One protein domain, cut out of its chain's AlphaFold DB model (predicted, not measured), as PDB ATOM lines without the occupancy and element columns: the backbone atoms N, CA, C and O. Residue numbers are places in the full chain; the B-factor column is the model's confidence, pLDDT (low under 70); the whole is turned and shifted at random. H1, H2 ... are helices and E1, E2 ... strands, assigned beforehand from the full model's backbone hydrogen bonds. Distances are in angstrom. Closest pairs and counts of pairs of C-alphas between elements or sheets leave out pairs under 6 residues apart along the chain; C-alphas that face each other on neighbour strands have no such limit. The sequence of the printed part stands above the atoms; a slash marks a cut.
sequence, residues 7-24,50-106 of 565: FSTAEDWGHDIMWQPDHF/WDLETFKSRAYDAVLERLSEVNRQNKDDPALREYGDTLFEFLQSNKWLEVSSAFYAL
ATOM      1  N   PHE A   7      -1.971 -58.282 -11.182       84.56
ATOM      2  CA  PHE A   7      -0.933 -57.830 -10.264       84.56
ATOM      3  C   PHE A   7       0.293 -58.729 -10.433       84.56
ATOM      4  O   PHE A   7       0.141 -59.948 -10.514       84.56
ATOM      5  N   SER A   8       1.481 -58.133 -10.480       85.81
ATOM      6  CA  SER A   8       2.765 -58.844 -10.443       85.81
ATOM      7  C   SER A   8       3.569 -58.347  -9.251       85.81
ATOM      8  O   SER A   8       3.499 -57.172  -8.889       85.81
ATOM      9  N   THR A   9       4.290 -59.259  -8.608       85.12
ATOM     10  CA  THR A   9       4.976 -58.975  -7.347       85.12
ATOM     11  C   THR A   9       6.351 -58.350  -7.574       85.12
ATOM     12  O   THR A   9       6.943 -58.451  -8.652       85.12
ATOM     13  N   ALA A  10       6.925 -57.804  -6.502       86.12
ATOM     14  CA  ALA A  10       8.341 -57.465  -6.457       86.12
ATOM     15  C   ALA A  10       9.296 -58.655  -6.717       86.12
ATOM     16  O   ALA A  10      10.463 -58.415  -7.016       86.12
ATOM     17  N   GLU A  11       8.833 -59.908  -6.648       85.38
ATOM     18  CA  GLU A  11       9.635 -61.092  -6.992       85.38
ATOM     19  C   GLU A  11       9.700 -61.301  -8.516       85.38
ATOM     20  O   GLU A  11      10.763 -61.627  -9.041       85.38
ATOM     21  N   ASP A  12       8.597 -61.043  -9.230       82.50
ATOM     22  CA  ASP A  12       8.512 -61.164 -10.694       82.50
ATOM     23  C   ASP A  12       9.195 -59.982 -11.408       82.50
ATOM     24  O   ASP A  12       9.925 -60.157 -12.381       82.50
ATOM     25  N   TRP A  13       8.937 -58.760 -10.924       80.56
ATOM     26  CA  TRP A  13       9.242 -57.511 -11.634       80.56
ATOM     27  C   TRP A  13      10.262 -56.615 -10.905       80.56
ATOM     28  O   TRP A  13      10.735 -55.608 -11.439       80.56
ATOM     29  N   GLY A  14      10.670 -56.965  -9.682       84.06
ATOM     30  CA  GLY A  14      11.546 -56.151  -8.822       84.06
ATOM     31  C   GLY A  14      10.826 -55.040  -8.046       84.06
ATOM     32  O   GLY A  14      11.403 -54.467  -7.125       84.06
ATOM     33  N   HIS A  15       9.570 -54.748  -8.382       84.88
ATOM     34  CA  HIS A  15       8.638 -53.979  -7.561       84.88
ATOM     35  C   HIS A  15       7.195 -54.422  -7.837       84.88
ATOM     36  O   HIS A  15       6.904 -54.957  -8.904       84.88
ATOM     37  N   ASP A  16       6.304 -54.210  -6.870       85.56
ATOM     38  CA  ASP A  16       4.882 -54.522  -7.015       85.56
ATOM     39  C   ASP A  16       4.228 -53.612  -8.067       85.56
ATOM     40  O   ASP A  16       4.291 -52.386  -7.943       85.56
ATOM     41  N   ILE A  17       3.559 -54.206  -9.060       85.00
ATOM     42  CA  ILE A  17       2.838 -53.483 -10.116       85.00
ATOM     43  C   ILE A  17       1.405 -53.998 -10.274       85.00
ATOM     44  O   ILE A  17       1.157 -55.203 -10.348       85.00
ATOM     45  N   MET A  18       0.452 -53.072 -10.381       85.38
ATOM     46  CA  MET A  18      -0.894 -53.346 -10.882       85.38
ATOM     47  C   MET A  18      -0.950 -52.944 -12.357       85.38
ATOM     48  O   MET A  18      -0.363 -51.936 -12.739       85.38
ATOM     49  N   TRP A  19      -1.618 -53.740 -13.191       85.81
ATOM     50  CA  TRP A  19      -1.668 -53.513 -14.638       85.81
ATOM     51  C   TRP A  19      -2.950 -54.040 -15.281       85.81
ATOM     52  O   TRP A  19      -3.706 -54.791 -14.665       85.81
ATOM     53  N   GLN A  20      -3.216 -53.669 -16.534       83.69
ATOM     54  CA  GLN A  20      -4.328 -54.209 -17.322       83.69
ATOM     55  C   GLN A  20      -3.845 -54.717 -18.685       83.69
ATOM     56  O   GLN A  20      -3.330 -53.904 -19.445       83.69
ATOM     57  N   PRO A  21      -4.113 -55.985 -19.067       83.38
ATOM     58  CA  PRO A  21      -3.667 -56.566 -20.345       83.38
ATOM     59  C   PRO A  21      -4.065 -55.804 -21.624       83.38
ATOM     60  O   PRO A  21      -3.551 -56.100 -22.699       83.38
ATOM     61  N   ASP A  22      -4.993 -54.847 -21.532       84.06
ATOM     62  CA  ASP A  22      -5.414 -53.972 -22.631       84.06
ATOM     63  C   ASP A  22      -4.749 -52.575 -22.636       84.06
ATOM     64  O   ASP A  22      -4.978 -51.814 -23.572       84.06
ATOM     65  N   HIS A  23      -3.911 -52.237 -21.651       81.88
ATOM     66  CA  HIS A  23      -3.248 -50.925 -21.525       81.88
ATOM     67  C   HIS A  23      -1.750 -51.023 -21.188       81.88
ATOM     68  O   HIS A  23      -0.946 -50.285 -21.754       81.88
ATOM     69  N   PHE A  24      -1.360 -51.960 -20.324       86.81
ATOM     70  CA  PHE A  24       0.018 -52.196 -19.886       86.81
ATOM     71  C   PHE A  24       0.207 -53.683 -19.604       86.81
ATOM     72  O   PHE A  24      -0.638 -54.294 -18.953       86.81
ATOM     73  N   TRP A  50      11.290 -50.787 -16.852       91.06
ATOM     74  CA  TRP A  50      11.425 -49.635 -15.974       91.06
ATOM     75  C   TRP A  50      11.833 -50.058 -14.563       91.06
ATOM     76  O   TRP A  50      11.328 -51.040 -14.011       91.06
ATOM     77  N   ASP A  51      12.713 -49.270 -13.954       91.31
ATOM     78  CA  ASP A  51      12.930 -49.310 -12.514       91.31
ATOM     79  C   ASP A  51      11.742 -48.691 -11.747       91.31
ATOM     80  O   ASP A  51      10.789 -48.152 -12.321       91.31
ATOM     81  N   LEU A  52      11.790 -48.790 -10.417       90.75
ATOM     82  CA  LEU A  52      10.733 -48.291  -9.537       90.75
ATOM     83  C   LEU A  52      10.551 -46.763  -9.624       90.75
ATOM     84  O   LEU A  52       9.443 -46.279  -9.408       90.75
ATOM     85  N   GLU A  53      11.602 -45.996  -9.921       92.50
ATOM     86  CA  GLU A  53      11.528 -44.533 -10.011       92.50
ATOM     87  C   GLU A  53      10.860 -44.109 -11.325       92.50
ATOM     88  O   GLU A  53       9.919 -43.314 -11.325       92.50
ATOM     89  N   THR A  54      11.250 -44.744 -12.429       93.62
ATOM     90  CA  THR A  54      10.663 -44.580 -13.761       93.62
ATOM     91  C   THR A  54       9.192 -45.003 -13.782       93.62
ATOM     92  O   THR A  54       8.350 -44.266 -14.303       93.62
ATOM     93  N   PHE A  55       8.848 -46.145 -13.167       92.06
ATOM     94  CA  PHE A  55       7.456 -46.578 -13.003       92.06
ATOM     95  C   PHE A  55       6.646 -45.577 -12.167       92.06
ATOM     96  O   PHE A  55       5.569 -45.159 -12.592       92.06
ATOM     97  N   LYS A  56       7.172 -45.141 -11.012       93.56
ATOM     98  CA  LYS A  56       6.512 -44.140 -10.159       93.56
ATOM     99  C   LYS A  56       6.272 -42.821 -10.889       93.56
ATOM    100  O   LYS A  56       5.178 -42.280 -10.766       93.56
ATOM    101  N   SER A  57       7.245 -42.340 -11.661       95.00
ATOM    102  CA  SER A  57       7.119 -41.108 -12.447       95.00
ATOM    103  C   SER A  57       5.979 -41.210 -13.469       95.00
ATOM    104  O   SER A  57       5.050 -40.404 -13.444       95.00
ATOM    105  N   ARG A  58       5.955 -42.276 -14.287       92.38
ATOM    106  CA  ARG A  58       4.887 -42.476 -15.287       92.38
ATOM    107  C   ARG A  58       3.511 -42.720 -14.643       92.38
ATOM    108  O   ARG A  58       2.503 -42.260 -15.170       92.38
ATOM    109  N   ALA A  59       3.451 -43.377 -13.481       93.31
ATOM    110  CA  ALA A  59       2.213 -43.529 -12.710       93.31
ATOM    111  C   ALA A  59       1.711 -42.192 -12.127       93.31
ATOM    112  O   ALA A  59       0.506 -41.947 -12.096       93.31
ATOM    113  N   TYR A  60       2.616 -41.310 -11.696       95.88
ATOM    114  CA  TYR A  60       2.282 -39.966 -11.224       95.88
ATOM    115  C   TYR A  60       1.757 -39.080 -12.364       95.88
ATOM    116  O   TYR A  60       0.711 -38.447 -12.216       95.88
ATOM    117  N   ASP A  61       2.401 -39.108 -13.536       95.19
ATOM    118  CA  ASP A  61       1.925 -38.398 -14.731       95.19
ATOM    119  C   ASP A  61       0.525 -38.871 -15.172       95.19
ATOM    120  O   ASP A  61      -0.310 -38.052 -15.568       95.19
ATOM    121  N   ALA A  62       0.229 -40.171 -15.044       93.50
ATOM    122  CA  ALA A  62      -1.097 -40.741 -15.301       93.50
ATOM    123  C   ALA A  62      -2.159 -40.294 -14.273       93.50
ATOM    124  O   ALA A  62      -3.309 -40.038 -14.644       93.50
ATOM    125  N   VAL A  63      -1.784 -40.141 -12.995       95.44
ATOM    126  CA  VAL A  63      -2.652 -39.572 -11.945       95.44
ATOM    127  C   VAL A  63      -2.935 -38.089 -12.211       95.44
ATOM    128  O   VAL A  63      -4.097 -37.680 -12.168       95.44
ATOM    129  N   LEU A  64      -1.919 -37.287 -12.555       95.75
ATOM    130  CA  LEU A  64      -2.104 -35.878 -12.928       95.75
ATOM    131  C   LEU A  64      -2.934 -35.717 -14.205       95.75
ATOM    132  O   LEU A  64      -3.758 -34.807 -14.291       95.75
ATOM    133  N   GLU A  65      -2.765 -36.603 -15.189       94.69
ATOM    134  CA  GLU A  65      -3.616 -36.627 -16.378       94.69
ATOM    135  C   GLU A  65      -5.072 -36.909 -16.020       94.69
ATOM    136  O   GLU A  65      -5.945 -36.132 -16.407       94.69
ATOM    137  N   ARG A  66      -5.343 -37.937 -15.210       94.25
ATOM    138  CA  ARG A  66      -6.710 -38.251 -14.787       94.25
ATOM    139  C   ARG A  66      -7.364 -37.099 -14.018       94.25
ATOM    140  O   ARG A  66      -8.539 -36.794 -14.234       94.25
ATOM    141  N   LEU A  67      -6.616 -36.437 -13.136       95.25
ATOM    142  CA  LEU A  67      -7.096 -35.257 -12.416       95.25
ATOM    143  C   LEU A  67      -7.344 -34.070 -13.368       95.25
ATOM    144  O   LEU A  67      -8.351 -33.375 -13.223       95.25
ATOM    145  N   SER A  68      -6.491 -33.866 -14.373       94.69
ATOM    146  CA  SER A  68      -6.658 -32.843 -15.418       94.69
ATOM    147  C   SER A  68      -7.911 -33.080 -16.277       94.69
ATOM    148  O   SER A  68      -8.680 -32.139 -16.486       94.69
ATOM    149  N   GLU A  69      -8.182 -34.325 -16.690       93.88
ATOM    150  CA  GLU A  69      -9.404 -34.713 -17.414       93.88
ATOM    151  C   GLU A  69     -10.678 -34.371 -16.629       93.88
ATOM    152  O   GLU A  69     -11.592 -33.727 -17.155       93.88
ATOM    153  N   VAL A  70     -10.743 -34.816 -15.368       93.94
ATOM    154  CA  VAL A  70     -11.943 -34.704 -14.526       93.94
ATOM    155  C   VAL A  70     -12.219 -33.246 -14.156       93.94
ATOM    156  O   VAL A  70     -13.354 -32.784 -14.273       93.94
ATOM    157  N   ASN A  71     -11.183 -32.491 -13.782       94.00
ATOM    158  CA  ASN A  71     -11.323 -31.100 -13.339       94.00
ATOM    159  C   ASN A  71     -11.296 -30.076 -14.487       94.00
ATOM    160  O   ASN A  71     -11.599 -28.904 -14.260       94.00
ATOM    161  N   ARG A  72     -10.957 -30.503 -15.715       92.88
ATOM    162  CA  ARG A  72     -10.793 -29.657 -16.917       92.88
ATOM    163  C   ARG A  72      -9.816 -28.493 -16.706       92.88
ATOM    164  O   ARG A  72     -10.058 -27.369 -17.144       92.88
ATOM    165  N   GLN A  73      -8.720 -28.780 -16.015       92.25
ATOM    166  CA  GLN A  73      -7.646 -27.845 -15.666       92.25
ATOM    167  C   GLN A  73      -6.305 -28.376 -16.191       92.25
ATOM    168  O   GLN A  73      -6.204 -29.544 -16.561       92.25
ATOM    169  N   ASN A  74      -5.275 -27.533 -16.257       91.06
ATOM    170  CA  ASN A  74      -3.953 -27.947 -16.737       91.06
ATOM    171  C   ASN A  74      -3.268 -28.884 -15.721       91.06
ATOM    172  O   ASN A  74      -3.277 -28.575 -14.535       91.06
ATOM    173  N   LYS A  75      -2.602 -29.958 -16.173       91.12
ATOM    174  CA  LYS A  75      -1.768 -30.841 -15.325       91.12
ATOM    175  C   LYS A  75      -0.729 -30.069 -14.493       91.12
ATOM    176  O   LYS A  75      -0.339 -30.525 -13.423       91.12
ATOM    177  N   ASP A  76      -0.294 -28.903 -14.978       92.56
ATOM    178  CA  ASP A  76       0.646 -28.016 -14.282       92.56
ATOM    179  C   ASP A  76       0.019 -27.059 -13.254       92.56
ATOM    180  O   ASP A  76       0.746 -26.262 -12.660       92.56
ATOM    181  N   ASP A  77      -1.299 -27.094 -13.030       94.25
ATOM    182  CA  ASP A  77      -1.922 -26.259 -12.000       94.25
ATOM    183  C   ASP A  77      -1.400 -26.650 -10.597       94.25
ATOM    184  O   ASP A  77      -1.458 -27.831 -10.236       94.25
ATOM    185  N   PRO A  78      -0.902 -25.699  -9.779       94.44
ATOM    186  CA  PRO A  78      -0.366 -26.008  -8.455       94.44
ATOM    187  C   PRO A  78      -1.345 -26.741  -7.531       94.44
ATOM    188  O   PRO A  78      -0.909 -27.595  -6.764       94.44
ATOM    189  N   ALA A  79      -2.652 -26.462  -7.620       92.75
ATOM    190  CA  ALA A  79      -3.659 -27.131  -6.798       92.75
ATOM    191  C   ALA A  79      -3.946 -28.561  -7.286       92.75
ATOM    192  O   ALA A  79      -4.183 -29.452  -6.466       92.75
ATOM    193  N   LEU A  80      -3.876 -28.812  -8.602       94.00
ATOM    194  CA  LEU A  80      -3.909 -30.179  -9.136       94.00
ATOM    195  C   LEU A  80      -2.664 -30.973  -8.742       94.00
ATOM    196  O   LEU A  80      -2.794 -32.156  -8.444       94.00
ATOM    197  N   ARG A  81      -1.483 -30.342  -8.705       95.44
ATOM    198  CA  ARG A  81      -0.241 -30.994  -8.266       95.44
ATOM    199  C   ARG A  81      -0.267 -31.335  -6.774       95.44
ATOM    200  O   ARG A  81      -0.083 -32.496  -6.440       95.44
ATOM    201  N   GLU A  82      -0.616 -30.394  -5.894       95.50
ATOM    202  CA  GLU A  82      -0.729 -30.638  -4.439       95.50
ATOM    203  C   GLU A  82      -1.760 -31.739  -4.101       95.50
ATOM    204  O   GLU A  82      -1.531 -32.604  -3.245       95.50
ATOM    205  N   TYR A  83      -2.895 -31.763  -4.814       95.50
ATOM    206  CA  TYR A  83      -3.878 -32.839  -4.676       95.50
ATOM    207  C   TYR A  83      -3.402 -34.159  -5.305       95.50
ATOM    208  O   TYR A  83      -3.648 -35.231  -4.750       95.50
ATOM    209  N   GLY A  84      -2.682 -34.083  -6.426       95.88
ATOM    210  CA  GLY A  84      -2.053 -35.208  -7.113       95.88
ATOM    211  C   GLY A  84      -1.010 -35.916  -6.259       95.88
ATOM    212  O   GLY A  84      -1.053 -37.137  -6.177       95.88
ATOM    213  N   ASP A  85      -0.155 -35.177  -5.550       96.50
ATOM    214  CA  ASP A  85       0.818 -35.717  -4.591       96.50
ATOM    215  C   ASP A  85       0.102 -36.504  -3.478       96.50
ATOM    216  O   ASP A  85       0.418 -37.663  -3.199       96.50
ATOM    217  N   THR A  86      -0.937 -35.893  -2.896       95.62
ATOM    218  CA  THR A  86      -1.764 -36.496  -1.838       95.62
ATOM    219  C   THR A  86      -2.451 -37.782  -2.314       95.62
ATOM    220  O   THR A  86      -2.510 -38.776  -1.585       95.62
ATOM    221  N   LEU A  87      -2.974 -37.782  -3.544       95.06
ATOM    222  CA  LEU A  87      -3.650 -38.934  -4.131       95.06
ATOM    223  C   LEU A  87      -2.668 -40.028  -4.574       95.06
ATOM    224  O   LEU A  87      -2.942 -41.213  -4.383       95.06
ATOM    225  N   PHE A  88      -1.514 -39.656  -5.121       95.81
ATOM    226  CA  PHE A  88      -0.472 -40.586  -5.538       95.81
ATOM    227  C   PHE A  88       0.051 -41.401  -4.353       95.81
ATOM    228  O   PHE A  88       0.104 -42.625  -4.440       95.81
ATOM    229  N   GLU A  89       0.334 -40.764  -3.214       95.56
ATOM    230  CA  GLU A  89       0.756 -41.471  -1.997       95.56
ATOM    231  C   GLU A  89      -0.345 -42.387  -1.432       95.56
ATOM    232  O   GLU A  89      -0.056 -43.494  -0.964       95.56
ATOM    233  N   PHE A  90      -1.624 -42.006  -1.552       93.88
ATOM    234  CA  PHE A  90      -2.744 -42.889  -1.211       93.88
ATOM    235  C   PHE A  90      -2.830 -44.111  -2.145       93.88
ATOM    236  O   PHE A  90      -2.955 -45.243  -1.671       93.88
ATOM    237  N   LEU A  91      -2.732 -43.918  -3.464       93.38
ATOM    238  CA  LEU A  91      -2.757 -45.009  -4.447       93.38
ATOM    239  C   LEU A  91      -1.539 -45.931  -4.294       93.38
ATOM    240  O   LEU A  91      -1.688 -47.152  -4.346       93.38
ATOM    241  N   GLN A  92      -0.360 -45.368  -4.022       91.38
ATOM    242  CA  GLN A  92       0.874 -46.104  -3.742       91.38
ATOM    243  C   GLN A  92       0.727 -46.975  -2.489       91.38
ATOM    244  O   GLN A  92       0.990 -48.176  -2.541       91.38
ATOM    245  N   SER A  93       0.219 -46.401  -1.393       91.81
ATOM    246  CA  SER A  93      -0.009 -47.106  -0.121       91.81
ATOM    247  C   SER A  93      -0.979 -48.287  -0.251       91.81
ATOM    248  O   SER A  93      -0.841 -49.281   0.461       91.81
ATOM    249  N   ASN A  94      -1.944 -48.204  -1.174       89.25
ATOM    250  CA  ASN A  94      -2.910 -49.271  -1.453       89.25
ATOM    251  C   ASN A  94      -2.483 -50.221  -2.596       89.25
ATOM    252  O   ASN A  94      -3.206 -51.172  -2.892       89.25
ATOM    253  N   LYS A  95      -1.318 -49.997  -3.226       88.69
ATOM    254  CA  LYS A  95      -0.826 -50.717  -4.421       88.69
ATOM    255  C   LYS A  95      -1.767 -50.629  -5.637       88.69
ATOM    256  O   LYS A  95      -1.928 -51.596  -6.377       88.69
ATOM    257  N   TRP A  96      -2.395 -49.470  -5.841       90.00
ATOM    258  CA  TRP A  96      -3.316 -49.176  -6.955       90.00
ATOM    259  C   TRP A  96      -2.727 -48.201  -7.987       90.00
ATOM    260  O   TRP A  96      -3.483 -47.571  -8.725       90.00
ATOM    261  N   LEU A  97      -1.399 -48.045  -8.020       90.56
ATOM    262  CA  LEU A  97      -0.721 -47.295  -9.076       90.56
ATOM    263  C   LEU A  97      -0.689 -48.098 -10.378       90.56
ATOM    264  O   LEU A  97      -0.289 -49.261 -10.396       90.56
ATOM    265  N   GLU A  98      -1.069 -47.421 -11.451       89.00
ATOM    266  CA  GLU A  98      -1.019 -47.857 -12.843       89.00
ATOM    267  C   GLU A  98      -0.653 -46.630 -13.714       89.00
ATOM    268  O   GLU A  98      -0.774 -45.483 -13.265       89.00
ATOM    269  N   VAL A  99      -0.116 -46.853 -14.915       89.31
ATOM    270  CA  VAL A  99       0.571 -45.828 -15.732       89.31
ATOM    271  C   VAL A  99      -0.253 -45.292 -16.908       89.31
ATOM    272  O   VAL A  99       0.264 -44.554 -17.744       89.31
ATOM    273  N   SER A 100      -1.532 -45.647 -16.980       87.56
ATOM    274  CA  SER A 100      -2.508 -45.159 -17.945       87.56
ATOM    275  C   SER A 100      -3.608 -44.385 -17.221       87.56
ATOM    276  O   SER A 100      -4.301 -44.906 -16.349       87.56
ATOM    277  N   SER A 101      -3.836 -43.133 -17.612       89.44
ATOM    278  CA  SER A 101      -4.964 -42.322 -17.127       89.44
ATOM    279  C   SER A 101      -6.312 -43.033 -17.306       89.44
ATOM    280  O   SER A 101      -7.162 -43.008 -16.409       89.44
ATOM    281  N   ALA A 102      -6.470 -43.761 -18.417       85.81
ATOM    282  CA  ALA A 102      -7.650 -44.554 -18.736       85.81
ATOM    283  C   ALA A 102      -7.967 -45.632 -17.682       85.81
ATOM    284  O   ALA A 102      -9.144 -45.894 -17.427       85.81
ATOM    285  N   PHE A 103      -6.962 -46.213 -17.009       86.06
ATOM    286  CA  PHE A 103      -7.177 -47.186 -15.931       86.06
ATOM    287  C   PHE A 103      -8.083 -46.614 -14.839       86.06
ATOM    288  O   PHE A 103      -9.070 -47.237 -14.448       86.06
ATOM    289  N   TYR A 104      -7.797 -45.389 -14.396       88.56
ATOM    290  CA  TYR A 104      -8.531 -44.682 -13.346       88.56
ATOM    291  C   TYR A 104      -9.915 -44.165 -13.789       88.56
ATOM    292  O   TYR A 104     -10.645 -43.571 -12.991       88.56
ATOM    293  N   ALA A 105     -10.298 -44.369 -15.053       87.50
ATOM    294  CA  ALA A 105     -11.646 -44.113 -15.557       87.50
ATOM    295  C   ALA A 105     -12.550 -45.360 -15.530       87.50
ATOM    296  O   ALA A 105     -13.773 -45.232 -15.626       87.50
ATOM    297  N   LEU A 106     -11.979 -46.563 -15.409       84.75
ATOM    298  CA  LEU A 106     -12.721 -47.808 -15.594       84.75
ATOM    299  C   LEU A 106     -13.544 -48.208 -14.354       84.75
ATOM    300  O   LEU A 106     -13.029 -48.164 -13.234       84.75
TER     301      LEU A 106
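Overview. This is residues 7 to 24 and 50 to 106 of the 565 residues of an uncharacterized protein of Chara braunii (UniProt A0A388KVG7). Two long helices, H2 and H3, cross steeply, with short H4 packed on H2. At one end of the long axis, residues 7 to 19 fold back on themselves through H1 and E1. The printed part has 75 residues, mostly helix, in order H1, E1, H2, H3, H4; it is compact, radius of gyration of the C-alphas 12.4 A, yet elongated, spanning 38 by 23 by 20 A.

Along the chain. H2, residues 52 to 71, runs 28.2 A from C-alpha 52 at (10.733, -48.291, -9.537). H3, residues 78 to 93, runs 22.7 A. H4 is residues 101 to 105, ending at (-11.646, -44.113, -15.557); H1 is 10 to 13, E1 17 to 19.

Arrangement. H2, with residues 60 to 68 alone, touches H3, opposite ways at a steep tilt of 53 degrees; closest C-alphas, Leu 64 and Gly 84, 5.9 A. H2, with residues 62 to 66 alone, touches H4; closest C-alphas, Ala 62 and Ser 101, 4.6 A. H1 touches no helix. E1 pairs with no named strand, but residues 7 to 8 pair antiparallel with its residues 17 to 18. Every O i to N i+4 pair is within hydrogen-bond range in H2 and H3; H4 has 0 of 1, but 2 of 2 O i to N i+3 pairs, and H1 is too short for an i+4 pair.

Size, cuts and confidence. Residues 25 to 49 are not printed; C-alphas 24 and 50 are 12.3 A apart. No link printed whole is long. No printed residue is under pLDDT 70.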